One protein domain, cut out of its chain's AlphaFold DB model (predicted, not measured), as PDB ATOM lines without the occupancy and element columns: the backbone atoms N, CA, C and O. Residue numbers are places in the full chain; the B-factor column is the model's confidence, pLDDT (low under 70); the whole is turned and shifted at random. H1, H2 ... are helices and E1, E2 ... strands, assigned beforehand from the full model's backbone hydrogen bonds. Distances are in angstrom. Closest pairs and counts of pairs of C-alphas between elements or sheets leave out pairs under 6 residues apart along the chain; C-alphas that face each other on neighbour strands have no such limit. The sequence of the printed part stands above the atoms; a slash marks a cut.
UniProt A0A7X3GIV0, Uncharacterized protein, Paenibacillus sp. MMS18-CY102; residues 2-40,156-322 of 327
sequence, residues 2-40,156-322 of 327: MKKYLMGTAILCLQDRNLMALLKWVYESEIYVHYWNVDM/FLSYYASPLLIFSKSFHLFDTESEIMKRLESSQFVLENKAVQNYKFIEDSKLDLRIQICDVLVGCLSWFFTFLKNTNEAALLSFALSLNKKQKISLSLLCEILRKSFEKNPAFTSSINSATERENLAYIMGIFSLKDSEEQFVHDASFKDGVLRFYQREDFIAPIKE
ATOM      1  N   MET A   2     -51.415 -62.448 -57.140       22.41
ATOM      2  CA  MET A   2     -50.225 -61.579 -57.330       22.41
ATOM      3  C   MET A   2     -49.156 -61.579 -56.207       22.41
ATOM      4  O   MET A   2     -47.978 -61.409 -56.500       22.41
ATOM      5  N   LYS A   3     -49.510 -61.833 -54.933       26.86
ATOM      6  CA  LYS A   3     -48.538 -61.814 -53.811       26.86
ATOM      7  C   LYS A   3     -47.458 -62.909 -53.880       26.86
ATOM      8  O   LYS A   3     -46.360 -62.698 -53.382       26.86
ATOM      9  N   LYS A   4     -47.752 -64.063 -54.496       27.52
ATOM     10  CA  LYS A   4     -46.799 -65.188 -54.604       27.52
ATOM     11  C   LYS A   4     -45.794 -64.999 -55.748       27.52
ATOM     12  O   LYS A   4     -44.694 -65.532 -55.670       27.52
ATOM     13  N   TYR A   5     -46.156 -64.216 -56.768       27.53
ATOM     14  CA  TYR A   5     -45.289 -63.948 -57.915       27.53
ATOM     15  C   TYR A   5     -44.215 -62.910 -57.581       27.53
ATOM     16  O   TYR A   5     -43.056 -63.197 -57.824       27.53
ATOM     17  N   LEU A   6     -44.542 -61.802 -56.900       37.44
ATOM     18  CA  LEU A   6     -43.555 -60.764 -56.538       37.44
ATOM     19  C   LEU A   6     -42.397 -61.277 -55.662       37.44
ATOM     20  O   LEU A   6     -41.243 -60.989 -55.958       37.44
ATOM     21  N   MET A   7     -42.675 -62.083 -54.629       44.25
ATOM     22  CA  MET A   7     -41.621 -62.695 -53.798       44.25
ATOM     23  C   MET A   7     -40.792 -63.725 -54.583       44.25
ATOM     24  O   MET A   7     -39.573 -63.775 -54.428       44.25
ATOM     25  N   GLY A   8     -41.447 -64.525 -55.433       49.19
ATOM     26  CA  GLY A   8     -40.810 -65.582 -56.220       49.19
ATOM     27  C   GLY A   8     -39.904 -65.064 -57.338       49.19
ATOM     28  O   GLY A   8     -38.830 -65.616 -57.530       49.19
ATOM     29  N   THR A   9     -40.274 -63.993 -58.049       55.22
ATOM     30  CA  THR A   9     -39.401 -63.387 -59.075       55.22
ATOM     31  C   THR A   9     -38.283 -62.548 -58.478       55.22
ATOM     32  O   THR A   9     -37.171 -62.571 -58.987       55.22
ATOM     33  N   ALA A  10     -38.522 -61.844 -57.376       60.03
ATOM     34  CA  ALA A  10     -37.515 -60.932 -56.847       60.03
ATOM     35  C   ALA A  10     -36.421 -61.629 -56.013       60.03
ATOM     36  O   ALA A  10     -35.271 -61.195 -56.028       60.03
ATOM     37  N   ILE A  11     -36.704 -62.783 -55.390       65.31
ATOM     38  CA  ILE A  11     -35.637 -63.628 -54.821       65.31
ATOM     39  C   ILE A  11     -34.724 -64.217 -55.914       65.31
ATOM     40  O   ILE A  11     -33.550 -64.499 -55.660       65.31
ATOM     41  N   LEU A  12     -35.249 -64.403 -57.135       64.81
ATOM     42  CA  LEU A  12     -34.449 -64.798 -58.298       64.81
ATOM     43  C   LEU A  12     -33.561 -63.637 -58.756       64.81
ATOM     44  O   LEU A  12     -32.412 -63.879 -59.113       64.81
ATOM     45  N   CYS A  13     -34.029 -62.388 -58.650       75.38
ATOM     46  CA  CYS A  13     -33.210 -61.208 -58.937       75.38
ATOM     47  C   CYS A  13     -31.968 -61.122 -58.038       75.38
ATOM     48  O   CYS A  13     -30.919 -60.715 -58.516       75.38
ATOM     49  N   LEU A  14     -32.011 -61.592 -56.784       81.62
ATOM     50  CA  LEU A  14     -30.811 -61.647 -55.930       81.62
ATOM     51  C   LEU A  14     -29.704 -62.578 -56.464       81.62
ATOM     52  O   LEU A  14     -28.558 -62.477 -56.028       81.62
ATOM     53  N   GLN A  15     -30.021 -63.502 -57.373       83.69
ATOM     54  CA  GLN A  15     -29.027 -64.343 -58.054       83.69
ATOM     55  C   GLN A  15     -28.499 -63.715 -59.346       83.69
ATOM     56  O   GLN A  15     -27.568 -64.267 -59.944       83.69
ATOM     57  N   ASP A  16     -29.101 -62.609 -59.787       88.38
ATOM     58  CA  ASP A  16     -28.739 -61.938 -61.022       88.38
ATOM     59  C   ASP A  16     -27.320 -61.373 -60.930       88.38
ATOM     60  O   ASP A  16     -26.918 -60.728 -59.958       88.38
ATOM     61  N   ARG A  17     -26.531 -61.659 -61.964       88.12
ATOM     62  CA  ARG A  17     -25.110 -61.318 -61.974       88.12
ATOM     63  C   ARG A  17     -24.890 -59.815 -62.139       88.12
ATOM     64  O   ARG A  17     -23.920 -59.304 -61.585       88.12
ATOM     65  N   ASN A  18     -25.768 -59.133 -62.873       88.31
ATOM     66  CA  ASN A  18     -25.673 -57.696 -63.107       88.31
ATOM     67  C   ASN A  18     -26.094 -56.932 -61.856       88.31
ATOM     68  O   ASN A  18     -25.392 -56.008 -61.459       88.31
ATOM     69  N   LEU A  19     -27.162 -57.372 -61.178       89.94
ATOM     70  CA  LEU A  19     -27.548 -56.796 -59.893       89.94
ATOM     71  C   LEU A  19     -26.424 -56.939 -58.864       89.94
ATOM     72  O   LEU A  19     -26.045 -55.963 -58.225       89.94
ATOM     73  N   MET A  20     -25.854 -58.137 -58.721       90.12
ATOM     74  CA  MET A  20     -24.757 -58.359 -57.777       90.12
ATOM     75  C   MET A  20     -23.536 -57.485 -58.107       90.12
ATOM     76  O   MET A  20     -22.909 -56.944 -57.198       90.12
ATOM     77  N   ALA A  21     -23.203 -57.321 -59.392       90.25
ATOM     78  CA  ALA A  21     -22.121 -56.439 -59.824       90.25
ATOM     79  C   ALA A  21     -22.415 -54.964 -59.507       90.25
ATOM     80  O   ALA A  21     -21.530 -54.273 -59.007       90.25
ATOM     81  N   LEU A  22     -23.652 -54.506 -59.731       93.62
ATOM     82  CA  LEU A  22     -24.089 -53.154 -59.386       93.62
ATOM     83  C   LEU A  22     -23.999 -52.912 -57.877       93.62
ATOM     84  O   LEU A  22     -23.377 -51.942 -57.460       93.62
ATOM     85  N   LEU A  23     -24.572 -53.799 -57.057       93.81
ATOM     86  CA  LEU A  23     -24.527 -53.676 -55.597       93.81
ATOM     87  C   LEU A  23     -23.084 -53.674 -55.089       93.81
ATOM     88  O   LEU A  23     -22.721 -52.851 -54.254       93.81
ATOM     89  N   LYS A  24     -22.230 -54.543 -55.636       94.81
ATOM     90  CA  LYS A  24     -20.807 -54.557 -55.290       94.81
ATOM     91  C   LYS A  24     -20.140 -53.221 -55.623       94.81
ATOM     92  O   LYS A  24     -19.461 -52.656 -54.774       94.81
ATOM     93  N   TRP A  25     -20.373 -52.698 -56.825       96.12
ATOM     94  CA  TRP A  25     -19.820 -51.416 -57.248       96.12
ATOM     95  C   TRP A  25     -20.315 -50.246 -56.384       96.12
ATOM     96  O   TRP A  25     -19.502 -49.417 -55.984       96.12
ATOM     97  N   VAL A  26     -21.609 -50.194 -56.040       95.38
ATOM     98  CA  VAL A  26     -22.168 -49.170 -55.135       95.38
ATOM     99  C   VAL A  26     -21.513 -49.252 -53.756       95.38
ATOM    100  O   VAL A  26     -21.101 -48.229 -53.218       95.38
ATOM    101  N   TYR A  27     -21.374 -50.459 -53.202       95.25
ATOM    102  CA  TYR A  27     -20.744 -50.680 -51.900       95.25
ATOM    103  C   TYR A  27     -19.273 -50.226 -51.866       95.25
ATOM    104  O   TYR A  27     -18.858 -49.534 -50.929       95.25
ATOM    105  N   GLU A  28     -18.497 -50.578 -52.896       94.69
ATOM    106  CA  GLU A  28     -17.070 -50.236 -53.021       94.69
ATOM    107  C   GLU A  28     -16.833 -48.754 -53.364       94.69
ATOM    108  O   GLU A  28     -15.761 -48.220 -53.085       94.69
ATOM    109  N   SER A  29     -17.827 -48.072 -53.936       95.62
ATOM    110  CA  SER A  29     -17.756 -46.651 -54.299       95.62
ATOM    111  C   SER A  29     -18.185 -45.736 -53.151       95.62
ATOM    112  O   SER A  29     -18.907 -46.144 -52.248       95.62
ATOM    113  N   GLU A  30     -17.848 -44.446 -53.213       94.56
ATOM    114  CA  GLU A  30     -18.362 -43.412 -52.290       94.56
ATOM    115  C   GLU A  30     -19.803 -42.977 -52.628       94.56
ATOM    116  O   GLU A  30     -20.144 -41.795 -52.622       94.56
ATOM    117  N   ILE A  31     -20.651 -43.952 -52.959       94.56
ATOM    118  CA  ILE A  31     -22.070 -43.766 -53.249       94.56
ATOM    119  C   ILE A  31     -22.862 -44.206 -52.023       94.56
ATOM    120  O   ILE A  31     -22.623 -45.272 -51.455       94.56
ATOM    121  N   TYR A  32     -23.821 -43.374 -51.633       95.56
ATOM    122  CA  TYR A  32     -24.711 -43.619 -50.507       95.56
ATOM    123  C   TYR A  32     -26.157 -43.551 -50.995       95.56
ATOM    124  O   TYR A  32     -26.490 -42.761 -51.879       95.56
ATOM    125  N   VAL A  33     -27.009 -44.393 -50.429       94.75
ATOM    126  CA  VAL A  33     -28.424 -44.495 -50.769       94.75
ATOM    127  C   VAL A  33     -29.225 -43.640 -49.804       94.75
ATOM    128  O   VAL A  33     -29.254 -43.913 -48.606       94.75
ATOM    129  N   HIS A  34     -29.901 -42.634 -50.352       93.88
ATOM    130  CA  HIS A  34     -30.933 -41.887 -49.650       93.88
ATOM    131  C   HIS A  34     -32.305 -42.424 -50.069       93.88
ATOM    132  O   HIS A  34     -32.616 -42.428 -51.258       93.88
ATOM    133  N   TYR A  35     -33.115 -42.891 -49.117       92.62
ATOM    134  CA  TYR A  35     -34.452 -43.403 -49.398       92.62
ATOM    135  C   TYR A  35     -35.493 -42.998 -48.350       92.62
ATOM    136  O   TYR A  35     -35.197 -42.805 -47.168       92.62
ATOM    137  N   TRP A  36     -36.743 -42.975 -48.812       90.25
ATOM    138  CA  TRP A  36     -37.945 -42.892 -47.993       90.25
ATOM    139  C   TRP A  36     -38.742 -44.181 -48.173       90.25
ATOM    140  O   TRP A  36     -39.121 -44.533 -49.288       90.25
ATOM    141  N   ASN A  37     -38.979 -44.901 -47.083       91.75
ATOM    142  CA  ASN A  37     -39.880 -46.049 -47.055       91.75
ATOM    143  C   ASN A  37     -41.188 -45.608 -46.390       91.75
ATOM    144  O   ASN A  37     -41.175 -45.149 -45.253       91.75
ATOM    145  N   VAL A  38     -42.307 -45.676 -47.104       90.44
ATOM    146  CA  VAL A  38     -43.586 -45.140 -46.622       90.44
ATOM    147  C   VAL A  38     -44.661 -46.205 -46.780       90.44
ATOM    148  O   VAL A  38     -44.975 -46.618 -47.897       90.44
ATOM    149  N   ASP A  39     -45.241 -46.658 -45.666       91.94
ATOM    150  CA  ASP A  39     -46.375 -47.575 -45.691       91.94
ATOM    151  C   ASP A  39     -47.698 -46.816 -45.550       91.94
ATOM    152  O   ASP A  39     -48.117 -46.450 -44.453       91.94
ATOM    153  N   MET A  40     -48.415 -46.664 -46.667       90.12
ATOM    154  CA  MET A  40     -49.741 -46.034 -46.698       90.12
ATOM    155  C   MET A  40     -50.749 -46.672 -45.733       90.12
ATOM    156  O   MET A  40     -51.622 -45.985 -45.216       90.12
ATOM    157  N   PHE A 156     -46.814 -36.366 -52.485       85.25
ATOM    158  CA  PHE A 156     -45.449 -36.697 -52.085       85.25
ATOM    159  C   PHE A 156     -44.472 -35.502 -52.116       85.25
ATOM    160  O   PHE A 156     -43.279 -35.702 -51.916       85.25
ATOM    161  N   LEU A 157     -44.940 -34.264 -52.343       87.62
ATOM    162  CA  LEU A 157     -44.083 -33.074 -52.498       87.62
ATOM    163  C   LEU A 157     -43.062 -32.907 -51.369       87.62
ATOM    164  O   LEU A 157     -41.910 -32.579 -51.636       87.62
ATOM    165  N   SER A 158     -43.461 -33.155 -50.120       86.25
ATOM    166  CA  SER A 158     -42.581 -33.028 -48.954       86.25
ATOM    167  C   SER A 158     -41.357 -33.944 -49.044       86.25
ATOM    168  O   SER A 158     -40.265 -33.530 -48.660       86.25
ATOM    169  N   TYR A 159     -41.497 -35.140 -49.622       87.12
ATOM    170  CA  TYR A 159     -40.390 -36.080 -49.823       87.12
ATOM    171  C   TYR A 159     -39.404 -35.620 -50.903       87.12
ATOM    172  O   TYR A 159     -38.229 -35.971 -50.838       87.12
ATOM    173  N   TYR A 160     -39.854 -34.800 -51.857       89.44
ATOM    174  CA  TYR A 160     -38.992 -34.187 -52.873       89.44
ATOM    175  C   TYR A 160     -38.379 -32.871 -52.393       89.44
ATOM    176  O   TYR A 160     -37.210 -32.614 -52.656       89.44
ATOM    177  N   ALA A 161     -39.138 -32.052 -51.663       89.56
ATOM    178  CA  ALA A 161     -38.693 -30.751 -51.176       89.56
ATOM    179  C   ALA A 161     -37.733 -30.863 -49.979       89.56
ATOM    180  O   ALA A 161     -36.757 -30.120 -49.898       89.56
ATOM    181  N   SER A 162     -37.968 -31.809 -49.064       88.62
ATOM    182  CA  SER A 162     -37.162 -31.980 -47.848       88.62
ATOM    183  C   SER A 162     -35.661 -32.179 -48.139       88.62
ATOM    184  O   SER A 162     -34.852 -31.426 -47.587       88.62
ATOM    185  N   PRO A 163     -35.242 -33.065 -49.071       89.31
ATOM    186  CA  PRO A 163     -33.835 -33.193 -49.451       89.31
ATOM    187  C   PRO A 163     -33.209 -31.901 -49.991       89.31
ATOM    188  O   PRO A 163     -32.029 -31.656 -49.738       89.31
ATOM    189  N   LEU A 164     -33.975 -31.064 -50.700       91.25
ATOM    190  CA  LEU A 164     -33.477 -29.798 -51.249       91.25
ATOM    191  C   LEU A 164     -33.091 -28.815 -50.143       91.25
ATOM    192  O   LEU A 164     -32.105 -28.093 -50.281       91.25
ATOM    193  N   LEU A 165     -33.856 -28.821 -49.049       89.62
ATOM    194  CA  LEU A 165     -33.658 -27.950 -47.894       89.62
ATOM    195  C   LEU A 165     -32.581 -28.498 -46.950       89.62
ATOM    196  O   LEU A 165     -31.666 -27.767 -46.572       89.62
ATOM    197  N   ILE A 166     -32.659 -29.786 -46.595       90.06
ATOM    198  CA  ILE A 166     -31.722 -30.440 -45.665       90.06
ATOM    199  C   ILE A 166     -30.316 -30.510 -46.274       90.06
ATOM    200  O   ILE A 166     -29.322 -30.242 -45.599       90.06
ATOM    201  N   PHE A 167     -30.226 -30.836 -47.566       91.94
ATOM    202  CA  PHE A 167     -28.971 -30.936 -48.306       91.94
ATOM    203  C   PHE A 167     -28.831 -29.767 -49.282       91.94
ATOM    204  O   PHE A 167     -28.619 -29.951 -50.481       91.94
ATOM    205  N   SER A 168     -28.927 -28.549 -48.753       90.81
ATOM    206  CA  SER A 168     -28.891 -27.300 -49.525       90.81
ATOM    207  C   SER A 168     -27.599 -27.069 -50.315       90.81
ATOM    208  O   SER A 168     -27.585 -26.328 -51.295       90.81
ATOM    209  N   LYS A 169     -26.502 -27.724 -49.912       91.56
ATOM    210  CA  LYS A 169     -25.208 -27.695 -50.615       91.56
ATOM    211  C   LYS A 169     -25.068 -28.777 -51.691       91.56
ATOM    212  O   LYS A 169     -24.087 -28.762 -52.431       91.56
ATOM    213  N   SER A 170     -26.006 -29.717 -51.763       93.56
ATOM    214  CA  SER A 170     -26.043 -30.765 -52.784       93.56
ATOM    215  C   SER A 170     -26.855 -30.312 -53.988       93.56
ATOM    216  O   SER A 170     -27.770 -29.506 -53.844       93.56
ATOM    217  N   PHE A 171     -26.537 -30.860 -55.163       94.69
ATOM    218  CA  PHE A 171     -27.346 -30.698 -56.369       94.69
ATOM    219  C   PHE A 171     -28.145 -31.975 -56.633       94.69
ATOM    220  O   PHE A 171     -27.567 -33.062 -56.676       94.69
ATOM    221  N   HIS A 172     -29.458 -31.844 -56.806       93.88
ATOM    222  CA  HIS A 172     -30.391 -32.965 -56.893       93.88
ATOM    223  C   HIS A 172     -30.869 -33.172 -58.328       93.88
ATOM    224  O   HIS A 172     -31.257 -32.230 -59.015       93.88
ATOM    225  N   LEU A 173     -30.833 -34.416 -58.792       93.69
ATOM    226  CA  LEU A 173     -31.349 -34.797 -60.102       93.69
ATOM    227  C   LEU A 173     -32.580 -35.660 -59.890       93.69
ATOM    228  O   LEU A 173     -32.498 -36.680 -59.208       93.69
ATOM    229  N   PHE A 174     -33.694 -35.245 -60.472       91.88
ATOM    230  CA  PHE A 174     -34.949 -35.978 -60.406       91.88
ATOM    231  C   PHE A 174     -35.310 -36.540 -61.776       91.88
ATOM    232  O   PHE A 174     -35.053 -35.908 -62.806       91.88
ATOM    233  N   ASP A 175     -35.932 -37.717 -61.767       91.88
ATOM    234  CA  ASP A 175     -36.692 -38.188 -62.921       91.88
ATOM    235  C   ASP A 175     -37.953 -37.328 -63.105       91.88
ATOM    236  O   ASP A 175     -38.397 -36.634 -62.187       91.88
ATOM    237  N   THR A 176     -38.503 -37.338 -64.311       89.75
ATOM    238  CA  THR A 176     -39.671 -36.548 -64.687       89.75
ATOM    239  C   THR A 176     -40.919 -37.034 -63.948       89.75
ATOM    240  O   THR A 176     -41.458 -38.097 -64.241       89.75
ATOM    241  N   GLU A 177     -41.437 -36.199 -63.045       88.44
ATOM    242  CA  GLU A 177     -42.647 -36.464 -62.259       88.44
ATOM    243  C   GLU A 177     -43.622 -35.291 -62.385       88.44
ATOM    244  O   GLU A 177     -43.550 -34.309 -61.646       88.44
ATOM    245  N   SER A 178     -44.531 -35.375 -63.361       88.75
ATOM    246  CA  SER A 178     -45.305 -34.219 -63.848       88.75
ATOM    247  C   SER A 178     -46.064 -33.435 -62.768       88.75
ATOM    248  O   SER A 178     -46.116 -32.207 -62.830       88.75
ATOM    249  N   GLU A 179     -46.636 -34.113 -61.771       89.44
ATOM    250  CA  GLU A 179     -47.367 -33.464 -60.678       89.44
ATOM    251  C   GLU A 179     -46.418 -32.814 -59.663       89.44
ATOM    252  O   GLU A 179     -46.643 -31.689 -59.217       89.44
ATOM    253  N   ILE A 180     -45.313 -33.490 -59.340       90.06
ATOM    254  CA  ILE A 180     -44.296 -32.977 -58.418       90.06
ATOM    255  C   ILE A 180     -43.587 -31.763 -59.017       90.06
ATOM    256  O   ILE A 180     -43.382 -30.779 -58.313       90.06
ATOM    257  N   MET A 181     -43.269 -31.797 -60.312       90.50
ATOM    258  CA  MET A 181     -42.674 -30.674 -61.039       90.50
ATOM    259  C   MET A 181     -43.538 -29.418 -60.920       90.50
ATOM    260  O   MET A 181     -43.067 -28.395 -60.426       90.50
ATOM    261  N   LYS A 182     -44.827 -29.524 -61.280       90.12
ATOM    262  CA  LYS A 182     -45.784 -28.409 -61.192       90.12
ATOM    263  C   LYS A 182     -45.870 -27.836 -59.781       90.12
ATOM    264  O   LYS A 182     -45.898 -26.619 -59.610       90.12
ATOM    265  N   ARG A 183     -45.909 -28.705 -58.766       89.44
ATOM    266  CA  ARG A 183     -46.011 -28.289 -57.361       89.44
ATOM    267  C   ARG A 183     -44.727 -27.668 -56.828       89.44
ATOM    268  O   ARG A 183     -44.801 -26.692 -56.091       89.44
ATOM    269  N   LEU A 184     -43.554 -28.189 -57.189       87.75
ATOM    270  CA  LEU A 184     -42.277 -27.577 -56.809       87.75
ATOM    271  C   LEU A 184     -42.136 -26.177 -57.419       87.75
ATOM    272  O   LEU A 184     -41.720 -25.254 -56.721       87.75
ATOM    273  N   GLU A 185     -42.528 -26.010 -58.684       84.75
ATOM    274  CA  GLU A 185     -42.512 -24.715 -59.377       84.75
ATOM    275  C   GLU A 185     -43.467 -23.698 -58.736       84.75
ATOM    276  O   GLU A 185     -43.108 -22.530 -58.581       84.75
ATOM    277  N   SER A 186     -44.665 -24.128 -58.321       85.50
ATOM    278  CA  SER A 186     -45.655 -23.235 -57.705       85.50
ATOM    279  C   SER A 186     -45.362 -22.889 -56.242       85.50
ATOM    280  O   SER A 186     -45.746 -21.813 -55.789       85.50
ATOM    281  N   SER A 187     -44.671 -23.762 -55.503       80.00
ATOM    282  CA  SER A 187     -44.481 -23.626 -54.048       80.00
ATOM    283  C   SER A 187     -43.417 -22.603 -53.633       80.00
ATOM    284  O   SER A 187     -43.322 -22.293 -52.449       80.00
ATOM    285  N   GLN A 188     -42.614 -22.084 -54.575       72.19
ATOM    286  CA  GLN A 188     -41.591 -21.047 -54.344       72.19
ATOM    287  C   GLN A 188     -40.756 -21.267 -53.064       72.19
ATOM    288  O   GLN A 188     -40.660 -20.382 -52.216       72.19
ATOM    289  N   PHE A 189     -40.149 -22.446 -52.894       79.88
ATOM    290  CA  PHE A 189     -39.351 -22.733 -51.696       79.88
ATOM    291  C   PHE A 189     -38.187 -21.739 -51.546       79.88
ATOM    292  O   PHE A 189     -37.394 -21.544 -52.473       79.88
ATOM    293  N   VAL A 190     -38.070 -21.132 -50.361       79.38
ATOM    294  CA  VAL A 190     -37.014 -20.173 -50.013       79.38
ATOM    295  C   VAL A 190     -36.187 -20.719 -48.853       79.38
ATOM    296  O   VAL A 190     -36.730 -21.091 -47.815       79.38
ATOM    297  N   LEU A 191     -34.866 -20.716 -49.008       79.12
ATOM    298  CA  LEU A 191     -33.902 -21.022 -47.957       79.12
ATOM    299  C   LEU A 191     -32.953 -19.828 -47.802       79.12
ATOM    300  O   LEU A 191     -32.391 -19.358 -48.787       79.12
ATOM    301  N   GLU A 192     -32.795 -19.310 -46.580       80.50
ATOM    302  CA  GLU A 192     -31.942 -18.137 -46.293       80.50
ATOM    303  C   GLU A 192     -32.225 -16.930 -47.221       80.50
ATOM    304  O   GLU A 192     -31.313 -16.281 -47.734       80.50
ATOM    305  N   ASN A 193     -33.510 -16.631 -47.460       80.56
ATOM    306  CA  ASN A 193     -33.984 -15.574 -48.371       80.56
ATOM    307  C   ASN A 193     -33.595 -15.759 -49.852       80.56
ATOM    308  O   ASN A 193     -33.657 -14.806 -50.630       80.56
ATOM    309  N   LYS A 194     -33.207 -16.971 -50.268       82.31
ATOM    310  CA  LYS A 194     -32.923 -17.321 -51.665       82.31
ATOM    311  C   LYS A 194     -33.834 -18.442 -52.142       82.31
ATOM    312  O   LYS A 194     -34.099 -19.388 -51.407       82.31
ATOM    313  N   ALA A 195     -34.284 -18.345 -53.390       85.19
ATOM    314  CA  ALA A 195     -35.033 -19.419 -54.026       85.19
ATOM    315  C   ALA A 195     -34.182 -20.696 -54.100       85.19
ATOM    316  O   ALA A 195     -32.997 -20.648 -54.443       85.19
ATOM    317  N   VAL A 196     -34.797 -21.834 -53.794       87.94
ATOM    318  CA  VAL A 196     -34.183 -23.157 -53.921       87.94
ATOM    319  C   VAL A 196     -33.983 -23.463 -55.407       87.94
ATOM    320  O   VAL A 196     -34.941 -23.586 -56.161       87.94
ATOM    321  N   GLN A 197     -32.724 -23.555 -55.836       88.69
ATOM    322  CA  GLN A 197     -32.333 -23.775 -57.240       88.69
ATOM    323  C   GLN A 197     -31.339 -24.935 -57.402       88.69
ATOM    324  O   GLN A 197     -30.746 -25.128 -58.460       88.69
ATOM    325  N   ASN A 198     -31.121 -25.712 -56.345       93.19
ATOM    326  CA  ASN A 198     -30.150 -26.800 -56.308       93.19
ATOM    327  C   ASN A 198     -30.716 -28.123 -56.849       93.19
ATOM    328  O   ASN A 198     -30.368 -29.190 -56.347       93.19
ATOM    329  N   TYR A 199     -31.587 -28.075 -57.858       93.81
ATOM    330  CA  TYR A 199     -32.149 -29.274 -58.473       93.81
ATOM    331  C   TYR A 199     -32.421 -29.115 -59.968       93.81
ATOM    332  O   TYR A 199     -32.520 -28.004 -60.488       93.81
ATOM    333  N   LYS A 200     -32.558 -30.249 -60.659       92.62
ATOM    334  CA  LYS A 200     -32.995 -30.321 -62.054       92.62
ATOM    335  C   LYS A 200     -33.787 -31.603 -62.317       92.62
ATOM    336  O   LYS A 200     -33.413 -32.671 -61.840       92.62
ATOM    337  N   PHE A 201     -34.820 -31.491 -63.149       92.81
ATOM    338  CA  PHE A 201     -35.520 -32.624 -63.752       92.81
ATOM    339  C   PHE A 201     -34.841 -33.058 -65.057       92.81
ATOM    340  O   PHE A 201     -34.457 -32.218 -65.879       92.81
ATOM    341  N   ILE A 202     -34.654 -34.362 -65.236       92.88
ATOM    342  CA  ILE A 202     -34.070 -34.946 -66.447       92.88
ATOM    343  C   ILE A 202     -35.191 -35.414 -67.378       92.88
ATOM    344  O   ILE A 202     -36.019 -36.229 -66.989       92.88
ATOM    345  N   GLU A 203     -35.194 -34.901 -68.611       84.62
ATOM    346  CA  GLU A 203     -36.255 -35.153 -69.600       84.62
ATOM    347  C   GLU A 203     -36.257 -36.589 -70.143       84.62
ATOM    348  O   GLU A 203     -37.322 -37.159 -70.365       84.62
ATOM    349  N   ASP A 204     -35.075 -37.178 -70.357       86.06
ATOM    350  CA  ASP A 204     -34.931 -38.564 -70.816       86.06
ATOM    351  C   ASP A 204     -34.091 -39.378 -69.828       86.06
ATOM    352  O   ASP A 204     -32.862 -39.471 -69.928       86.06
ATOM    353  N   SER A 205     -34.766 -39.986 -68.853       81.00
ATOM    354  CA  SER A 205     -34.141 -40.853 -67.849       81.00
ATOM    355  C   SER A 205     -33.471 -42.093 -68.441       81.00
ATOM    356  O   SER A 205     -32.510 -42.609 -67.867       81.00
ATOM    357  N   LYS A 206     -33.865 -42.537 -69.644       82.75
ATOM    358  CA  LYS A 206     -33.242 -43.692 -70.317       82.75
ATOM    359  C   LYS A 206     -31.837 -43.398 -70.827       82.75
ATOM    360  O   LYS A 206     -31.110 -44.329 -71.175       82.75
ATOM    361  N   LEU A 207     -31.444 -42.128 -70.866       85.88
ATOM    362  CA  LEU A 207     -30.101 -41.701 -71.249       85.88
ATOM    363  C   LEU A 207     -29.246 -41.287 -70.044       85.88
ATOM    364  O   LEU A 207     -28.038 -41.100 -70.195       85.88
ATOM    365  N   ASP A 208     -29.831 -41.189 -68.846       91.25
ATOM    366  CA  ASP A 208     -29.109 -40.824 -67.629       91.25
ATOM    367  C   ASP A 208     -28.785 -42.051 -66.771       91.25
ATOM    368  O   ASP A 208     -29.644 -42.636 -66.109       91.25
ATOM    369  N   LEU A 209     -27.505 -42.431 -66.747       89.88
ATOM    370  CA  LEU A 209     -27.034 -43.578 -65.967       89.88
ATOM    371  C   LEU A 209     -27.307 -43.434 -64.462       89.88
ATOM    372  O   LEU A 209     -27.472 -44.446 -63.785       89.88
ATOM    373  N   ARG A 210     -27.359 -42.210 -63.919       91.69
ATOM    374  CA  ARG A 210     -27.596 -41.990 -62.483       91.69
ATOM    375  C   ARG A 210     -29.030 -42.350 -62.125       91.69
ATOM    376  O   ARG A 210     -29.238 -43.045 -61.136       91.69
ATOM    377  N   ILE A 211     -29.986 -41.949 -62.966       89.62
ATOM    378  CA  ILE A 211     -31.401 -42.296 -62.785       89.62
ATOM    379  C   ILE A 211     -31.601 -43.803 -62.950       89.62
ATOM    380  O   ILE A 211     -32.209 -44.425 -62.090       89.62
ATOM    381  N   GLN A 212     -30.983 -44.428 -63.953       87.25
ATOM    382  CA  GLN A 212     -31.082 -45.883 -64.134       87.25
ATOM    383  C   GLN A 212     -30.532 -46.680 -62.944       87.25
ATOM    384  O   GLN A 212     -31.096 -47.705 -62.561       87.25
ATOM    385  N   ILE A 213     -29.431 -46.221 -62.337       90.88
ATOM    386  CA  ILE A 213     -28.909 -46.819 -61.101       90.88
ATOM    387  C   ILE A 213     -29.935 -46.663 -59.971       90.88
ATOM    388  O   ILE A 213     -30.197 -47.633 -59.255       90.88
ATOM    389  N   CYS A 214     -30.537 -45.477 -59.829       90.94
ATOM    390  CA  CYS A 214     -31.611 -45.242 -58.866       90.94
ATOM    391  C   CYS A 214     -32.804 -46.178 -59.099       90.94
ATOM    392  O   CYS A 214     -33.254 -46.785 -58.134       90.94
ATOM    393  N   ASP A 215     -33.258 -46.385 -60.336       88.19
ATOM    394  CA  ASP A 215     -34.395 -47.262 -60.654       88.19
ATOM    395  C   ASP A 215     -34.160 -48.705 -60.206       88.19
ATOM    396  O   ASP A 215     -35.023 -49.334 -59.586       88.19
ATOM    397  N   VAL A 216     -32.964 -49.238 -60.477       89.25
ATOM    398  CA  VAL A 216     -32.605 -50.597 -60.055       89.25
ATOM    399  C   VAL A 216     -32.563 -50.691 -58.530       89.25
ATOM    400  O   VAL A 216     -33.123 -51.628 -57.958       89.25
ATOM    401  N   LEU A 217     -31.949 -49.711 -57.856       91.06
ATOM    402  CA  LEU A 217     -31.882 -49.683 -56.394       91.06
ATOM    403  C   LEU A 217     -33.272 -49.546 -55.766       91.06
ATOM    404  O   LEU A 217     -33.597 -50.305 -54.855       91.06
ATOM    405  N   VAL A 218     -34.121 -48.650 -56.274       90.44
ATOM    406  CA  VAL A 218     -35.506 -48.472 -55.818       90.44
ATOM    407  C   VAL A 218     -36.306 -49.755 -56.029       90.44
ATOM    408  O   VAL A 218     -37.045 -50.159 -55.130       90.44
ATOM    409  N   GLY A 219     -36.119 -50.458 -57.149       88.81
ATOM    410  CA  GLY A 219     -36.708 -51.779 -57.377       88.81
ATOM    411  C   GLY A 219     -36.284 -52.809 -56.322       88.81
ATOM    412  O   GLY A 219     -37.127 -53.520 -55.765       88.81
ATOM    413  N   CYS A 220     -34.992 -52.852 -55.980       89.75
ATOM    414  CA  CYS A 220     -34.473 -53.724 -54.926       89.75
ATOM    415  C   CYS A 220     -35.034 -53.371 -53.544       89.75
ATOM    416  O   CYS A 220     -35.481 -54.266 -52.825       89.75
ATOM    417  N   LEU A 221     -35.059 -52.087 -53.185       92.19
ATOM    418  CA  LEU A 221     -35.606 -51.610 -51.914       92.19
ATOM    419  C   LEU A 221     -37.107 -51.879 -51.810       92.19
ATOM    420  O   LEU A 221     -37.574 -52.355 -50.778       92.19
ATOM    421  N   SER A 222     -37.856 -51.660 -52.891       90.38
ATOM    422  CA  SER A 222     -39.295 -51.929 -52.953       90.38
ATOM    423  C   SER A 222     -39.593 -53.397 -52.677       90.38
ATOM    424  O   SER A 222     -40.478 -53.717 -51.881       90.38
ATOM    425  N   TRP A 223     -38.830 -54.306 -53.291       89.75
ATOM    426  CA  TRP A 223     -38.927 -55.728 -52.980       89.75
ATOM    427  C   TRP A 223     -38.566 -56.012 -51.520       89.75
ATOM    428  O   TRP A 223     -39.326 -56.692 -50.830       89.75
ATOM    429  N   PHE A 224     -37.432 -55.489 -51.056       91.44
ATOM    430  CA  PHE A 224     -36.898 -55.762 -49.729       91.44
ATOM    431  C   PHE A 224     -37.869 -55.322 -48.628       91.44
ATOM    432  O   PHE A 224     -38.280 -56.142 -47.808       91.44
ATOM    433  N   PHE A 225     -38.354 -54.081 -48.663       91.81
ATOM    434  CA  PHE A 225     -39.330 -53.589 -47.688       91.81
ATOM    435  C   PHE A 225     -40.691 -54.279 -47.823       91.81
ATOM    436  O   PHE A 225     -41.318 -54.601 -46.814       91.81
ATOM    437  N   THR A 226     -41.126 -54.629 -49.040       90.12
ATOM    438  CA  THR A 226     -42.346 -55.436 -49.226       90.12
ATOM    439  C   THR A 226     -42.206 -56.828 -48.604       90.12
ATOM    440  O   THR A 226     -43.163 -57.349 -48.020       90.12
ATOM    441  N   PHE A 227     -41.028 -57.442 -48.718       89.19
ATOM    442  CA  PHE A 227     -40.718 -58.720 -48.094       89.19
ATOM    443  C   PHE A 227     -40.772 -58.605 -46.566       89.19
ATOM    444  O   PHE A 227     -41.512 -59.360 -45.933       89.19
ATOM    445  N   LEU A 228     -40.092 -57.611 -45.987       90.12
ATOM    446  CA  LEU A 228     -40.080 -57.373 -44.539       90.12
ATOM    447  C   LEU A 228     -41.477 -57.096 -43.989       90.12
ATOM    448  O   LEU A 228     -41.866 -57.661 -42.968       90.12
ATOM    449  N   LYS A 229     -42.282 -56.321 -44.717       89.69
ATOM    450  CA  LYS A 229     -43.677 -56.061 -44.370       89.69
ATOM    451  C   LYS A 229     -44.508 -57.334 -44.270       89.69
ATOM    452  O   LYS A 229     -45.394 -57.401 -43.430       89.69
ATOM    453  N   ASN A 230     -44.290 -58.352 -45.095       87.00
ATOM    454  CA  ASN A 230     -45.154 -59.542 -45.118       87.00
ATOM    455  C   ASN A 230     -44.573 -60.751 -44.362       87.00
ATOM    456  O   ASN A 230     -45.060 -61.864 -44.560       87.00
ATOM    457  N   THR A 231     -43.570 -60.547 -43.503       86.81
ATOM    458  CA  THR A 231     -42.819 -61.632 -42.850       86.81
ATOM    459  C   THR A 231     -42.766 -61.437 -41.325       86.81
ATOM    460  O   THR A 231     -43.071 -60.360 -40.817       86.81
ATOM    461  N   ASN A 232     -42.438 -62.495 -40.581       84.81
ATOM    462  CA  ASN A 232     -42.156 -62.461 -39.141       84.81
ATOM    463  C   ASN A 232     -40.752 -63.020 -38.865       84.81
ATOM    464  O   ASN A 232     -40.156 -63.625 -39.753       84.81
ATOM    465  N   GLU A 233     -40.241 -62.872 -37.643       80.38
ATOM    466  CA  GLU A 233     -38.875 -63.284 -37.279       80.38
ATOM    467  C   GLU A 233     -38.544 -64.738 -37.676       80.38
ATOM    468  O   GLU A 233     -37.544 -64.994 -38.346       80.38
ATOM    469  N   ALA A 234     -39.426 -65.694 -37.364       81.12
ATOM    470  CA  ALA A 234     -39.215 -67.104 -37.703       81.12
ATOM    471  C   ALA A 234     -39.124 -67.340 -39.223       81.12
ATOM    472  O   ALA A 234     -38.277 -68.098 -39.703       81.12
ATOM    473  N   ALA A 235     -39.980 -66.671 -39.998       86.81
ATOM    474  CA  ALA A 235     -39.959 -66.744 -41.451       86.81
ATOM    475  C   ALA A 235     -38.756 -65.996 -42.057       86.81
ATOM    476  O   ALA A 235     -38.239 -66.446 -43.078       86.81
ATOM    477  N   LEU A 236     -38.264 -64.921 -41.426       86.31
ATOM    478  CA  LEU A 236     -37.027 -64.237 -41.823       86.31
ATOM    479  C   LEU A 236     -35.813 -65.148 -41.654       86.31
ATOM    480  O   LEU A 236     -35.007 -65.264 -42.576       86.31
ATOM    481  N   LEU A 237     -35.711 -65.839 -40.516       85.12
ATOM    482  CA  LEU A 237     -34.630 -66.791 -40.272       85.12
ATOM    483  C   LEU A 237     -34.675 -67.951 -41.272       85.12
ATOM    484  O   LEU A 237     -33.670 -68.278 -41.900       85.12
ATOM    485  N   SER A 238     -35.857 -68.543 -41.473       85.19
ATOM    486  CA  SER A 238     -36.044 -69.614 -42.458       85.19
ATOM    487  C   SER A 238     -35.673 -69.157 -43.874       85.19
ATOM    488  O   SER A 238     -34.957 -69.866 -44.584       85.19
ATOM    489  N   PHE A 239     -36.088 -67.948 -44.262       88.81
ATOM    490  CA  PHE A 239     -35.711 -67.337 -45.532       88.81
ATOM    491  C   PHE A 239     -34.192 -67.195 -45.657       88.81
ATOM    492  O   PHE A 239     -33.626 -67.685 -46.635       88.81
ATOM    493  N   ALA A 240     -33.523 -66.613 -44.660       87.94
ATOM    494  CA  ALA A 240     -32.076 -66.409 -44.671       87.94
ATOM    495  C   ALA A 240     -31.293 -67.727 -44.802       87.94
ATOM    496  O   ALA A 240     -30.328 -67.812 -45.568       87.94
ATOM    497  N   LEU A 241     -31.739 -68.776 -44.103       85.50
ATOM    498  CA  LEU A 241     -31.147 -70.113 -44.185       85.50
ATOM    499  C   LEU A 241     -31.364 -70.770 -45.556       85.50
ATOM    500  O   LEU A 241     -30.489 -71.498 -46.020       85.50
ATOM    501  N   SER A 242     -32.491 -70.487 -46.218       88.25
ATOM    502  CA  SER A 242     -32.826 -71.042 -47.537       88.25
ATOM    503  C   SER A 242     -32.042 -70.428 -48.705       88.25
ATOM    504  O   SER A 242     -32.015 -71.003 -49.794       88.25
ATOM    505  N   LEU A 243     -31.407 -69.268 -48.501       88.44
ATOM    506  CA  LEU A 243     -30.678 -68.571 -49.557       88.44
ATOM    507  C   LEU A 243     -29.435 -69.348 -49.997       88.44
ATOM    508  O   LEU A 243     -28.641 -69.824 -49.183       88.44
ATOM    509  N   ASN A 244     -29.198 -69.395 -51.307       89.06
ATOM    510  CA  ASN A 244     -27.927 -69.888 -51.826       89.06
ATOM    511  C   ASN A 244     -26.811 -68.840 -51.697       89.06
ATOM    512  O   ASN A 244     -27.049 -67.667 -51.410       89.06
ATOM    513  N   LYS A 245     -25.570 -69.259 -51.968       88.69
ATOM    514  CA  LYS A 245     -24.377 -68.410 -51.829       88.69
ATOM    515  C   LYS A 245     -24.489 -67.066 -52.564       88.69
ATOM    516  O   LYS A 245     -24.121 -66.048 -51.994       88.69
ATOM    517  N   LYS A 246     -25.003 -67.048 -53.800       88.69
ATOM    518  CA  LYS A 246     -25.134 -65.805 -54.581       88.69
ATOM    519  C   LYS A 246     -26.164 -64.864 -53.960       88.69
ATOM    520  O   LYS A 246     -25.885 -63.684 -53.809       88.69
ATOM    521  N   GLN A 247     -27.310 -65.399 -53.541       89.38
ATOM    522  CA  GLN A 247     -28.360 -64.606 -52.897       89.38
ATOM    523  C   GLN A 247     -27.890 -64.001 -51.579       89.38
ATOM    524  O   GLN A 247     -28.181 -62.838 -51.318       89.38
ATOM    525  N   LYS A 248     -27.144 -64.773 -50.776       90.75
ATOM    526  CA  LYS A 248     -26.561 -64.280 -49.524       90.75
ATOM    527  C   LYS A 248     -25.609 -63.116 -49.778       90.75
ATOM    528  O   LYS A 248     -25.746 -62.095 -49.126       90.75
ATOM    529  N   ILE A 249     -24.718 -63.237 -50.766       90.81
ATOM    530  CA  ILE A 249     -23.791 -62.155 -51.137       90.81
ATOM    531  C   ILE A 249     -24.558 -60.897 -51.557       90.81
ATOM    532  O   ILE A 249     -24.282 -59.822 -51.036       90.81
ATOM    533  N   SER A 250     -25.532 -61.015 -52.462       91.62
ATOM    534  CA  SER A 250     -26.315 -59.858 -52.920       91.62
ATOM    535  C   SER A 250     -27.084 -59.189 -51.781       91.62
ATOM    536  O   SER A 250     -27.118 -57.964 -51.702       91.62
ATOM    537  N   LEU A 251     -27.684 -59.975 -50.882       92.19
ATOM    538  CA  LEU A 251     -28.426 -59.433 -49.746       92.19
ATOM    539  C   LEU A 251     -27.499 -58.794 -48.702       92.19
ATOM    540  O   LEU A 251     -27.818 -57.716 -48.213       92.19
ATOM    541  N   SER A 252     -26.336 -59.393 -48.426       92.88
ATOM    542  CA  SER A 252     -25.293 -58.770 -47.603       92.88
ATOM    543  C   SER A 252     -24.846 -57.437 -48.184       92.88
ATOM    544  O   SER A 252     -24.848 -56.444 -47.469       92.88
ATOM    545  N   LEU A 253     -24.551 -57.369 -49.485       94.50
ATOM    546  CA  LEU A 253     -24.187 -56.106 -50.133       94.50
ATOM    547  C   LEU A 253     -25.287 -55.050 -49.975       94.50
ATOM    548  O   LEU A 253     -24.984 -53.910 -49.640       94.50
ATOM    549  N   LEU A 254     -26.558 -55.418 -50.163       94.50
ATOM    550  CA  LEU A 254     -27.677 -54.494 -49.964       94.50
ATOM    551  C   LEU A 254     -27.747 -53.980 -48.515       94.50
ATOM    552  O   LEU A 254     -27.812 -52.769 -48.310       94.50
ATOM    553  N   CYS A 255     -27.706 -54.872 -47.521       93.75
ATOM    554  CA  CYS A 255     -27.730 -54.492 -46.103       93.75
ATOM    555  C   CYS A 255     -26.565 -53.560 -45.743       93.75
ATOM    556  O   CYS A 255     -26.739 -52.592 -45.006       93.75
ATOM    557  N   GLU A 256     -25.391 -53.815 -46.305       93.12
ATOM    558  CA  GLU A 256     -24.181 -53.042 -46.050       93.12
ATOM    559  C   GLU A 256     -24.194 -51.679 -46.733       93.12
ATOM    560  O   GLU A 256     -23.736 -50.706 -46.144       93.12
ATOM    561  N   ILE A 257     -24.777 -51.569 -47.929       95.38
ATOM    562  CA  ILE A 257     -25.039 -50.273 -48.566       95.38
ATOM    563  C   ILE A 257     -25.959 -49.431 -47.678       95.38
ATOM    564  O   ILE A 257     -25.671 -48.258 -47.439       95.38
ATOM    565  N   LEU A 258     -27.045 -50.017 -47.165       94.31
ATOM    566  CA  LEU A 258     -27.978 -49.319 -46.276       94.31
ATOM    567  C   LEU A 258     -27.293 -48.877 -44.982       94.31
ATOM    568  O   LEU A 258     -27.409 -47.716 -44.590       94.31
ATOM    569  N   ARG A 259     -26.510 -49.770 -44.367       93.12
ATOM    570  CA  ARG A 259     -25.725 -49.486 -43.160       93.12
ATOM    571  C   ARG A 259     -24.702 -48.374 -43.398       93.12
ATOM    572  O   ARG A 259     -24.699 -47.388 -42.670       93.12
ATOM    573  N   LYS A 260     -23.895 -48.484 -44.458       94.44
ATOM    574  CA  LYS A 260     -22.904 -47.478 -44.874       94.44
ATOM    575  C   LYS A 260     -23.552 -46.110 -45.106       94.44
ATOM    576  O   LYS A 260     -22.986 -45.085 -44.735       94.44
ATOM    577  N   SER A 261     -24.738 -46.087 -45.711       95.25
ATOM    578  CA  SER A 261     -25.486 -44.852 -45.979       95.25
ATOM    579  C   SER A 261     -25.995 -44.209 -44.696       95.25
ATOM    580  O   SER A 261     -25.797 -43.011 -44.499       95.25
ATOM    581  N   PHE A 262     -26.559 -45.005 -43.788       91.94
ATOM    582  CA  PHE A 262     -26.967 -44.528 -42.472       91.94
ATOM    583  C   PHE A 262     -25.787 -43.978 -41.658       91.94
ATOM    584  O   PHE A 262     -25.868 -42.880 -41.115       91.94
ATOM    585  N   GLU A 263     -24.674 -44.718 -41.597       93.38
ATOM    586  CA  GLU A 263     -23.468 -44.318 -40.858       93.38
ATOM    587  C   GLU A 263     -22.862 -43.023 -41.406       93.38
ATOM    588  O   GLU A 263     -22.331 -42.213 -40.645       93.38
ATOM    589  N   LYS A 264     -22.967 -42.797 -42.721       95.31
ATOM    590  CA  LYS A 264     -22.543 -41.545 -43.346       95.31
ATOM    591  C   LYS A 264     -23.406 -40.370 -42.905       95.31
ATOM    592  O   LYS A 264     -22.868 -39.304 -42.603       95.31
ATOM    593  N   ASN A 265     -24.727 -40.538 -42.945       92.19
ATOM    594  CA  ASN A 265     -25.682 -39.546 -42.478       92.19
ATOM    595  C   ASN A 265     -27.053 -40.202 -42.208       92.19
ATOM    596  O   ASN A 265     -27.704 -40.633 -43.162       92.19
ATOM    597  N   PRO A 266     -27.555 -40.197 -40.957       89.50
ATOM    598  CA  PRO A 266     -28.868 -40.758 -40.628       89.50
ATOM    599  C   PRO A 266     -30.030 -40.163 -41.434       89.50
ATOM    600  O   PRO A 266     -31.017 -40.849 -41.681       89.50
ATOM    601  N   ALA A 267     -29.909 -38.914 -41.899       89.31
ATOM    602  CA  ALA A 267     -30.925 -38.266 -42.729       89.31
ATOM    603  C   ALA A 267     -31.066 -38.893 -44.131       89.31
ATOM    604  O   ALA A 267     -32.014 -38.571 -44.838       89.31
ATOM    605  N   PHE A 268     -30.165 -39.794 -44.542       90.50
ATOM    606  CA  PHE A 268     -30.326 -40.579 -45.769       90.50
ATOM    607  C   PHE A 268     -31.358 -41.699 -45.636       90.50
ATOM    608  O   PHE A 268     -31.801 -42.250 -46.638       90.50
ATOM    609  N   THR A 269     -31.777 -42.058 -44.429       87.94
ATOM    610  CA  THR A 269     -32.756 -43.129 -44.249       87.94
ATOM    611  C   THR A 269     -33.957 -42.593 -43.502       87.94
ATOM    612  O   THR A 269     -33.826 -42.104 -42.382       87.94
ATOM    613  N   SER A 270     -35.136 -42.704 -44.101       85.19
ATOM    614  CA  SER A 270     -36.388 -42.338 -43.444       85.19
ATOM    615  C   SER A 270     -37.437 -43.419 -43.660       85.19
ATOM    616  O   SER A 270     -37.498 -44.055 -44.715       85.19
ATOM    617  N   SER A 271     -38.244 -43.687 -42.635       86.25
ATOM    618  CA  SER A 271     -39.280 -44.721 -42.690       86.25
ATOM    619  C   SER A 271     -40.525 -44.319 -41.907       86.25
ATOM    620  O   SER A 271     -40.422 -43.912 -40.753       86.25
ATOM    621  N   ILE A 272     -41.693 -44.474 -42.528       87.88
ATOM    622  CA  ILE A 272     -43.020 -44.301 -41.924       87.88
ATOM    623  C   ILE A 272     -43.716 -45.660 -42.000       87.88
ATOM    624  O   ILE A 272     -44.489 -45.950 -42.915       87.88
ATOM    625  N   ASN A 273     -43.347 -46.536 -41.069       89.62
ATOM    626  CA  ASN A 273     -43.706 -47.954 -41.054       89.62
ATOM    627  C   ASN A 273     -43.968 -48.404 -39.621       89.62
ATOM    628  O   ASN A 273     -43.508 -47.755 -38.682       89.62
ATOM    629  N   SER A 274     -44.611 -49.559 -39.460       89.88
ATOM    630  CA  SER A 274     -44.862 -50.135 -38.137       89.88
ATOM    631  C   SER A 274     -43.586 -50.546 -37.390       89.88
ATOM    632  O   SER A 274     -42.563 -50.859 -38.005       89.88
ATOM    633  N   ALA A 275     -43.645 -50.620 -36.058       88.12
ATOM    634  CA  ALA A 275     -42.582 -51.167 -35.213       88.12
ATOM    635  C   ALA A 275     -42.143 -52.554 -35.679       88.12
ATOM    636  O   ALA A 275     -40.949 -52.779 -35.846       88.12
ATOM    637  N   THR A 276     -43.086 -53.439 -36.001       86.88
ATOM    638  CA  THR A 276     -42.774 -54.782 -36.513       86.88
ATOM    639  C   THR A 276     -41.956 -54.740 -37.805       86.88
ATOM    640  O   THR A 276     -41.056 -55.551 -37.997       86.88
ATOM    641  N   GLU A 277     -42.232 -53.803 -38.714       89.88
ATOM    642  CA  GLU A 277     -41.425 -53.649 -39.932       89.88
ATOM    643  C   GLU A 277     -40.011 -53.150 -39.627       89.88
ATOM    644  O   GLU A 277     -39.052 -53.643 -40.225       89.88
ATOM    645  N   ARG A 278     -39.874 -52.214 -38.679       88.50
ATOM    646  CA  ARG A 278     -38.570 -51.712 -38.217       88.50
ATOM    647  C   ARG A 278     -37.758 -52.816 -37.534       88.50
ATOM    648  O   ARG A 278     -36.575 -52.969 -37.821       88.50
ATOM    649  N   GLU A 279     -38.399 -53.630 -36.701       88.94
ATOM    650  CA  GLU A 279     -37.803 -54.801 -36.047       88.94
ATOM    651  C   GLU A 279     -37.370 -55.863 -37.064       88.94
ATOM    652  O   GLU A 279     -36.267 -56.395 -36.974       88.94
ATOM    653  N   ASN A 280     -38.191 -56.129 -38.081       91.00
ATOM    654  CA  ASN A 280     -37.842 -57.047 -39.164       91.00
ATOM    655  C   ASN A 280     -36.620 -56.557 -39.961       91.00
ATOM    656  O   ASN A 280     -35.750 -57.362 -40.300       91.00
ATOM    657  N   LEU A 281     -36.545 -55.253 -40.255       91.00
ATOM    658  CA  LEU A 281     -35.384 -54.635 -40.905       91.00
ATOM    659  C   LEU A 281     -34.126 -54.790 -40.045       91.00
ATOM    660  O   LEU A 281     -33.099 -55.265 -40.523       91.00
ATOM    661  N   ALA A 282     -34.221 -54.440 -38.768       87.38
ATOM    662  CA  ALA A 282     -33.153 -54.620 -37.797       87.38
ATOM    663  C   ALA A 282     -32.644 -56.070 -37.746       87.38
ATOM    664  O   ALA A 282     -31.441 -56.322 -37.819       87.38
ATOM    665  N   TYR A 283     -33.569 -57.026 -37.661       87.75
ATOM    666  CA  TYR A 283     -33.258 -58.445 -37.577       87.75
ATOM    667  C   TYR A 283     -32.522 -58.946 -38.823       87.75
ATOM    668  O   TYR A 283     -31.473 -59.581 -38.714       87.75
ATOM    669  N   ILE A 284     -33.026 -58.626 -40.021       88.38
ATOM    670  CA  ILE A 284     -32.392 -59.072 -41.267       88.38
ATOM    671  C   ILE A 284     -31.036 -58.390 -41.497       88.38
ATOM    672  O   ILE A 284     -30.116 -59.030 -42.004       88.38
ATOM    673  N   MET A 285     -30.886 -57.119 -41.103       88.94
ATOM    674  CA  MET A 285     -29.605 -56.413 -41.178       88.94
ATOM    675  C   MET A 285     -28.567 -57.056 -40.257       88.94
ATOM    676  O   MET A 285     -27.421 -57.204 -40.669       88.94
ATOM    677  N   GLY A 286     -28.978 -57.509 -39.067       85.44
ATOM    678  CA  GLY A 286     -28.117 -58.278 -38.166       85.44
ATOM    679  C   GLY A 286     -27.662 -59.609 -38.762       85.44
ATOM    680  O   GLY A 286     -26.483 -59.926 -38.717       85.44
ATOM    681  N   ILE A 287     -28.568 -60.360 -39.396       85.50
ATOM    682  CA  ILE A 287     -28.229 -61.641 -40.045       85.50
ATOM    683  C   ILE A 287     -27.195 -61.467 -41.169       85.50
ATOM    684  O   ILE A 287     -26.364 -62.346 -41.377       85.50
ATOM    685  N   PHE A 288     -27.281 -60.383 -41.940       85.19
ATOM    686  CA  PHE A 288     -26.497 -60.202 -43.169       85.19
ATOM    687  C   PHE A 288     -25.319 -59.224 -43.042       85.19
ATOM    688  O   PHE A 288     -24.733 -58.860 -44.064       85.19
ATOM    689  N   SER A 289     -24.948 -58.852 -41.814       77.12
ATOM    690  CA  SER A 289     -23.732 -58.096 -41.490       77.12
ATOM    691  C   SER A 289     -22.485 -58.812 -42.028       77.12
ATOM    692  O   SER A 289     -22.247 -59.984 -41.737       77.12
ATOM    693  N   LEU A 290     -21.664 -58.121 -42.833       58.38
ATOM    694  CA  LEU A 290     -20.459 -58.732 -43.424       58.38
ATOM    695  C   LEU A 290     -19.398 -59.103 -42.376       58.38
ATOM    696  O   LEU A 290     -18.586 -59.989 -42.643       58.38
ATOM    697  N   LYS A 291     -19.423 -58.488 -41.185       51.25
ATOM    698  CA  LYS A 291     -18.501 -58.825 -40.086       51.25
ATOM    699  C   LYS A 291     -18.708 -60.251 -39.560       51.25
ATOM    700  O   LYS A 291     -17.742 -60.878 -39.148       51.25
ATOM    701  N   ASP A 292     -19.917 -60.788 -39.703       47.72
ATOM    702  CA  ASP A 292     -20.305 -62.143 -39.280       47.72
ATOM    703  C   ASP A 292     -20.287 -63.143 -40.455       47.72
ATOM    704  O   ASP A 292     -20.809 -64.255 -40.384       47.72
ATOM    705  N   SER A 293     -19.727 -62.734 -41.599       42.09
ATOM    706  CA  SER A 293     -19.569 -63.600 -42.773       42.09
ATOM    707  C   SER A 293     -18.180 -64.239 -42.873       42.09
ATOM    708  O   SER A 293     -18.023 -65.225 -43.598       42.09
ATOM    709  N   GLU A 294     -17.203 -63.734 -42.108       39.47
ATOM    710  CA  GLU A 294     -15.900 -64.384 -41.902       39.47
ATOM    711  C   GLU A 294     -15.878 -65.283 -40.652       39.47
ATOM    712  O   GLU A 294     -15.140 -66.268 -40.634       39.47
ATOM    713  N   GLU A 295     -16.760 -65.055 -39.673       37.31
ATOM    714  CA  GLU A 295     -16.935 -65.916 -38.498       37.31
ATOM    715  C   GLU A 295     -18.406 -66.302 -38.303       37.31
ATOM    716  O   GLU A 295     -19.307 -65.482 -38.384       37.31
ATOM    717  N   GLN A 296     -18.626 -67.599 -38.099       40.31
ATOM    718  CA  GLN A 296     -19.905 -68.298 -37.960       40.31
ATOM    719  C   GLN A 296     -21.041 -67.503 -37.292       40.31
ATOM    720  O   GLN A 296     -20.871 -66.951 -36.211       40.31
ATOM    721  N   PHE A 297     -22.245 -67.620 -37.870       41.19
ATOM    722  CA  PHE A 297     -23.532 -67.313 -37.237       41.19
ATOM    723  C   PHE A 297     -23.600 -67.872 -35.806       41.19
ATOM    724  O   PHE A 297     -23.928 -69.044 -35.611       41.19
ATOM    725  N   VAL A 298     -23.325 -67.038 -34.804       35.62
ATOM    726  CA  VAL A 298     -23.543 -67.368 -33.397       35.62
ATOM    727  C   VAL A 298     -24.197 -66.184 -32.699       35.62
ATOM    728  O   VAL A 298     -23.758 -65.047 -32.796       35.62
ATOM    729  N   HIS A 299     -25.291 -66.520 -32.019       44.78
ATOM    730  CA  HIS A 299     -26.040 -65.740 -31.048       44.78
ATOM    731  C   HIS A 299     -25.234 -64.645 -30.347       44.78
ATOM    732  O   HIS A 299     -24.436 -64.954 -29.463       44.78
ATOM    733  N   ASP A 300     -25.558 -63.383 -30.620       34.44
ATOM    734  CA  ASP A 300     -25.146 -62.302 -29.737       34.44
ATOM    735  C   ASP A 300     -26.351 -61.483 -29.264       34.44
ATOM    736  O   ASP A 300     -26.955 -60.689 -29.991       34.44
ATOM    737  N   ALA A 301     -26.730 -61.718 -28.006       35.91
ATOM    738  CA  ALA A 301     -27.751 -60.952 -27.304       35.91
ATOM    739  C   ALA A 301     -27.332 -59.481 -27.099       35.91
ATOM    740  O   ALA A 301     -28.201 -58.647 -26.853       35.91
ATOM    741  N   SER A 302     -26.048 -59.139 -27.269       38.22
ATOM    742  CA  SER A 302     -25.560 -57.756 -27.199       38.22
ATOM    743  C   SER A 302     -25.891 -56.918 -28.448       38.22
ATOM    744  O   SER A 302     -25.943 -55.689 -28.372       38.22
ATOM    745  N   PHE A 303     -26.223 -57.552 -29.585       39.38
ATOM    746  CA  PHE A 303     -26.630 -56.855 -30.815       39.38
ATOM    747  C   PHE A 303     -28.046 -56.272 -30.722       39.38
ATOM    748  O   PHE A 303     -28.314 -55.192 -31.262       39.38
ATOM    749  N   LYS A 304     -28.941 -56.940 -29.971       36.66
ATOM    750  CA  LYS A 304     -30.260 -56.388 -29.635       36.66
ATOM    751  C   LYS A 304     -30.106 -55.016 -28.985       36.66
ATOM    752  O   LYS A 304     -30.808 -54.113 -29.405       36.66
ATOM    753  N   ASP A 305     -29.143 -54.807 -28.089       34.38
ATOM    754  CA  ASP A 305     -28.953 -53.516 -27.411       34.38
ATOM    755  C   ASP A 305     -28.391 -52.405 -28.317       34.38
ATOM    756  O   ASP A 305     -28.729 -51.237 -28.133       34.38
ATOM    757  N   GLY A 306     -27.573 -52.730 -29.324       36.31
ATOM    758  CA  GLY A 306     -27.038 -51.740 -30.274       36.31
ATOM    759  C   GLY A 306     -28.080 -51.227 -31.274       36.31
ATOM    760  O   GLY A 306     -28.134 -50.035 -31.572       36.31
ATOM    761  N   VAL A 307     -28.954 -52.118 -31.745       35.78
ATOM    762  CA  VAL A 307     -30.069 -51.795 -32.651       35.78
ATOM    763  C   VAL A 307     -31.289 -51.283 -31.878       35.78
ATOM    764  O   VAL A 307     -31.982 -50.379 -32.342       35.78
ATOM    765  N   LEU A 308     -31.526 -51.761 -30.655       36.19
ATOM    766  CA  LEU A 308     -32.479 -51.123 -29.752       36.19
ATOM    767  C   LEU A 308     -32.027 -49.691 -29.462       36.19
ATOM    768  O   LEU A 308     -32.861 -48.821 -29.561       36.19
ATOM    769  N   ARG A 309     -30.739 -49.362 -29.300       37.03
ATOM    770  CA  ARG A 309     -30.293 -47.946 -29.249       37.03
ATOM    771  C   ARG A 309     -30.496 -47.159 -30.553       37.03
ATOM    772  O   ARG A 309     -30.571 -45.935 -30.514       37.03
ATOM    773  N   PHE A 310     -30.601 -47.834 -31.698       38.72
ATOM    774  CA  PHE A 310     -30.882 -47.226 -33.007       38.72
ATOM    775  C   PHE A 310     -32.360 -46.809 -33.158       38.72
ATOM    776  O   PHE A 310     -32.651 -45.836 -33.848       38.72
ATOM    777  N   TYR A 311     -33.291 -47.510 -32.491       36.94
ATOM    778  CA  TYR A 311     -34.747 -47.271 -32.582       36.94
ATOM    779  C   TYR A 311     -35.446 -46.941 -31.248       36.94
ATOM    780  O   TYR A 311     -36.590 -46.499 -31.243       36.94
ATOM    781  N   GLN A 312     -34.768 -47.118 -30.119       40.34
ATOM    782  CA  GLN A 312     -35.150 -46.692 -28.777       40.34
ATOM    783  C   GLN A 312     -34.274 -45.495 -28.424       40.34
ATOM    784  O   GLN A 312     -33.237 -45.621 -27.771       40.34
ATOM    785  N   ARG A 313     -34.696 -44.302 -28.841       38.09
ATOM    786  CA  ARG A 313     -34.337 -43.141 -28.025       38.09
ATOM    787  C   ARG A 313     -34.990 -43.314 -26.645       38.09
ATOM    788  O   ARG A 313     -36.099 -43.847 -26.548       38.09
ATOM    789  N   GLU A 314     -34.319 -42.897 -25.576       36.97
ATOM    790  CA  GLU A 314     -34.862 -42.969 -24.206       36.97
ATOM    791  C   GLU A 314     -36.195 -42.204 -24.057       36.97
ATOM    792  O   GLU A 314     -37.025 -42.545 -23.213       36.97
ATOM    793  N   ASP A 315     -36.455 -41.269 -24.970       40.56
ATOM    794  CA  ASP A 315     -37.697 -40.528 -25.181       40.56
ATOM    795  C   ASP A 315     -38.930 -41.425 -25.466       40.56
ATOM    796  O   ASP A 315     -40.058 -40.962 -25.317       40.56
ATOM    797  N   PHE A 316     -38.759 -42.706 -25.837       37.94
ATOM    798  CA  PHE A 316     -39.862 -43.594 -26.256       37.94
ATOM    799  C   PHE A 316     -40.372 -44.572 -25.184       37.94
ATOM    800  O   PHE A 316     -41.536 -44.968 -25.221       37.94
ATOM    801  N   ILE A 317     -39.537 -44.990 -24.225       37.25
ATOM    802  CA  ILE A 317     -39.908 -46.039 -23.247       37.25
ATOM    803  C   ILE A 317     -40.480 -45.443 -21.960       37.25
ATOM    804  O   ILE A 317     -41.404 -46.008 -21.368       37.25
ATOM    805  N   ALA A 318     -39.939 -44.306 -21.517       40.34
ATOM    806  CA  ALA A 318     -40.390 -43.635 -20.302       40.34
ATOM    807  C   ALA A 318     -41.884 -43.245 -20.351       40.34
ATOM    808  O   ALA A 318     -42.591 -43.562 -19.392       40.34
ATOM    809  N   PRO A 319     -42.424 -42.698 -21.463       38.78
ATOM    810  CA  PRO A 319     -43.822 -42.272 -21.494       38.78
ATOM    811  C   PRO A 319     -44.825 -43.432 -21.544       38.78
ATOM    812  O   PRO A 319     -45.917 -43.308 -21.001       38.78
ATOM    813  N   ILE A 320     -44.463 -44.585 -22.127       34.56
ATOM    814  CA  ILE A 320     -45.324 -45.786 -22.146       34.56
ATOM    815  C   ILE A 320     -45.487 -46.351 -20.729       34.56
ATOM    816  O   ILE A 320     -46.587 -46.736 -20.335       34.56
ATOM    817  N   LYS A 321     -44.409 -46.367 -19.930       37.34
ATOM    818  CA  LYS A 321     -44.482 -46.768 -18.516       37.34
ATOM    819  C   LYS A 321     -45.313 -45.792 -17.687       37.34
ATOM    820  O   LYS A 321     -46.036 -46.233 -16.801       37.34
ATOM    821  N   GLU A 322     -45.223 -44.499 -17.980       39.25
ATOM    822  CA  GLU A 322     -45.976 -43.461 -17.276       39.25
ATOM    823  C   GLU A 322     -47.469 -43.465 -17.648       39.25
ATOM    824  O   GLU A 322     -48.319 -43.310 -16.776       39.25
TER     825      GLU A 322
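AT A GLANCE: This is residues 2 to 40 and 156 to 322 of the 327 residues of an uncharacterized protein of Paenibacillus sp. MMS18-CY102 (UniProt A0A7X3GIV0). The model has two lobes, with the long helix H5 reaching from one into the other: it starts beside strand E2 in the smaller lobe and ends at H8 in the larger one. The larger lobe is a crossed pile of helices, H1, H2, H5, H6, H7 and H8, with the short strand pair E1 and E4 at one side and H9 over H8; the smaller lobe holds H3, H4, the strand pair E2 and E3 and the loop of residues 187 to 198. Residues 312 to 322, of which 314 to 322 belong to H10, stick out as a free arm. The 206 printed residues, mostly helix by class, have ten named helices and four named strands, in the order H1 H2 E1 H3 E2 H4 E3 H5 H6 H7 E4 H8 H9 H10, and both two-stranded sheets, E1 with E4 and E2 with E3, are parallel. The whole is compact, with a radius of gyration of the C-alphas of 18.9 A and spans of 54 by 51 by 35 A.

HOW THE PARTS SIT: H1, residues 2 to 13, touches H5, residues 209 to 229, with residues 6 to 10 alone; the C-alphas of Ala 10 and Trp 223, their closest, are 6.6 A apart, at a steep tilt of 54 degrees, opposite ways. H2, residues 17 to 28, touches H7, residues 245 to 264, at a shallow tilt of 30 degrees, the same way, closest at the C-alphas of Met 20 and Ser 250, 5.3 A. E1, residues 35 to 38, is the parallel neighbour of E4, residues 269 to 272, with N 37 and O 270 within hydrogen-bond range at 2.9 A. H3, residues 157 to 166, touches H4, residues 178 to 186, closest at the C-alphas of Leu 157 and Ile 180, 5.9 A. E2, residues 172 to 175, H4 and E3, residues 199 to 202, form a strand-helix-strand unit, two parallel neighbour strands with a helix between them in the chain; its crossover is right-handed, and N 174 and O 200 are 2.9 A apart. The closest C-alphas of E2 and H5, those of Asp 175 and Ile 211, are 6.7 A apart. H8, residues 275 to 287, touches H5 about perpendicular, only just, at 70.2 degrees; the C-alphas of Lys 229 and Glu 277, their closest, are 5.5 A apart. H6, residues 233 to 242, touches H8, closest at the C-alphas of Glu 233 and Asn 280, 6.6 A, at a shallow tilt of 32 degrees, only just short of steep. H9, residues 301 to 311, is close to H8 but not clearly touching, with the C-alphas of Ala 282 and Val 307 at 6.6 A. H10, residues 314 to 322, stands free and is apart from H9. In H2, H4, H5, H6, H7 and H8 every O i to N i+4 pair is within hydrogen-bond range; H1 has 6 of 8, H3 4 of 6, H9 5 of 7, and H10 2 of 5 beside 3 of 6 O i to N i+3 pairs.

IN THESE COORDINATES: H1 begins at C-alpha 2, (-50.225, -61.579, -57.330), and measures 17.1 A; H2 measures 16.4 A. H5 starts at C-alpha 209, (-27.034, -43.578, -65.967), and is the longest helix at 30.0 A; H7 measures 28.2 A and H8 18.4 A. H10 ends at C-alpha 322, (-45.976, -43.461, -17.276).

THE WHOLE: Residues 41 to 155 are not printed, and C-alphas 40 and 156 are 11.6 A apart across the cut. The links H4 to E3 and H8 to H9 are long. Without the free arm the body spans 55 by 36 by 34 A. The mean pLDDT of the printed part is 78.8; residues 2 to 12 and 290 to 322 are under 70.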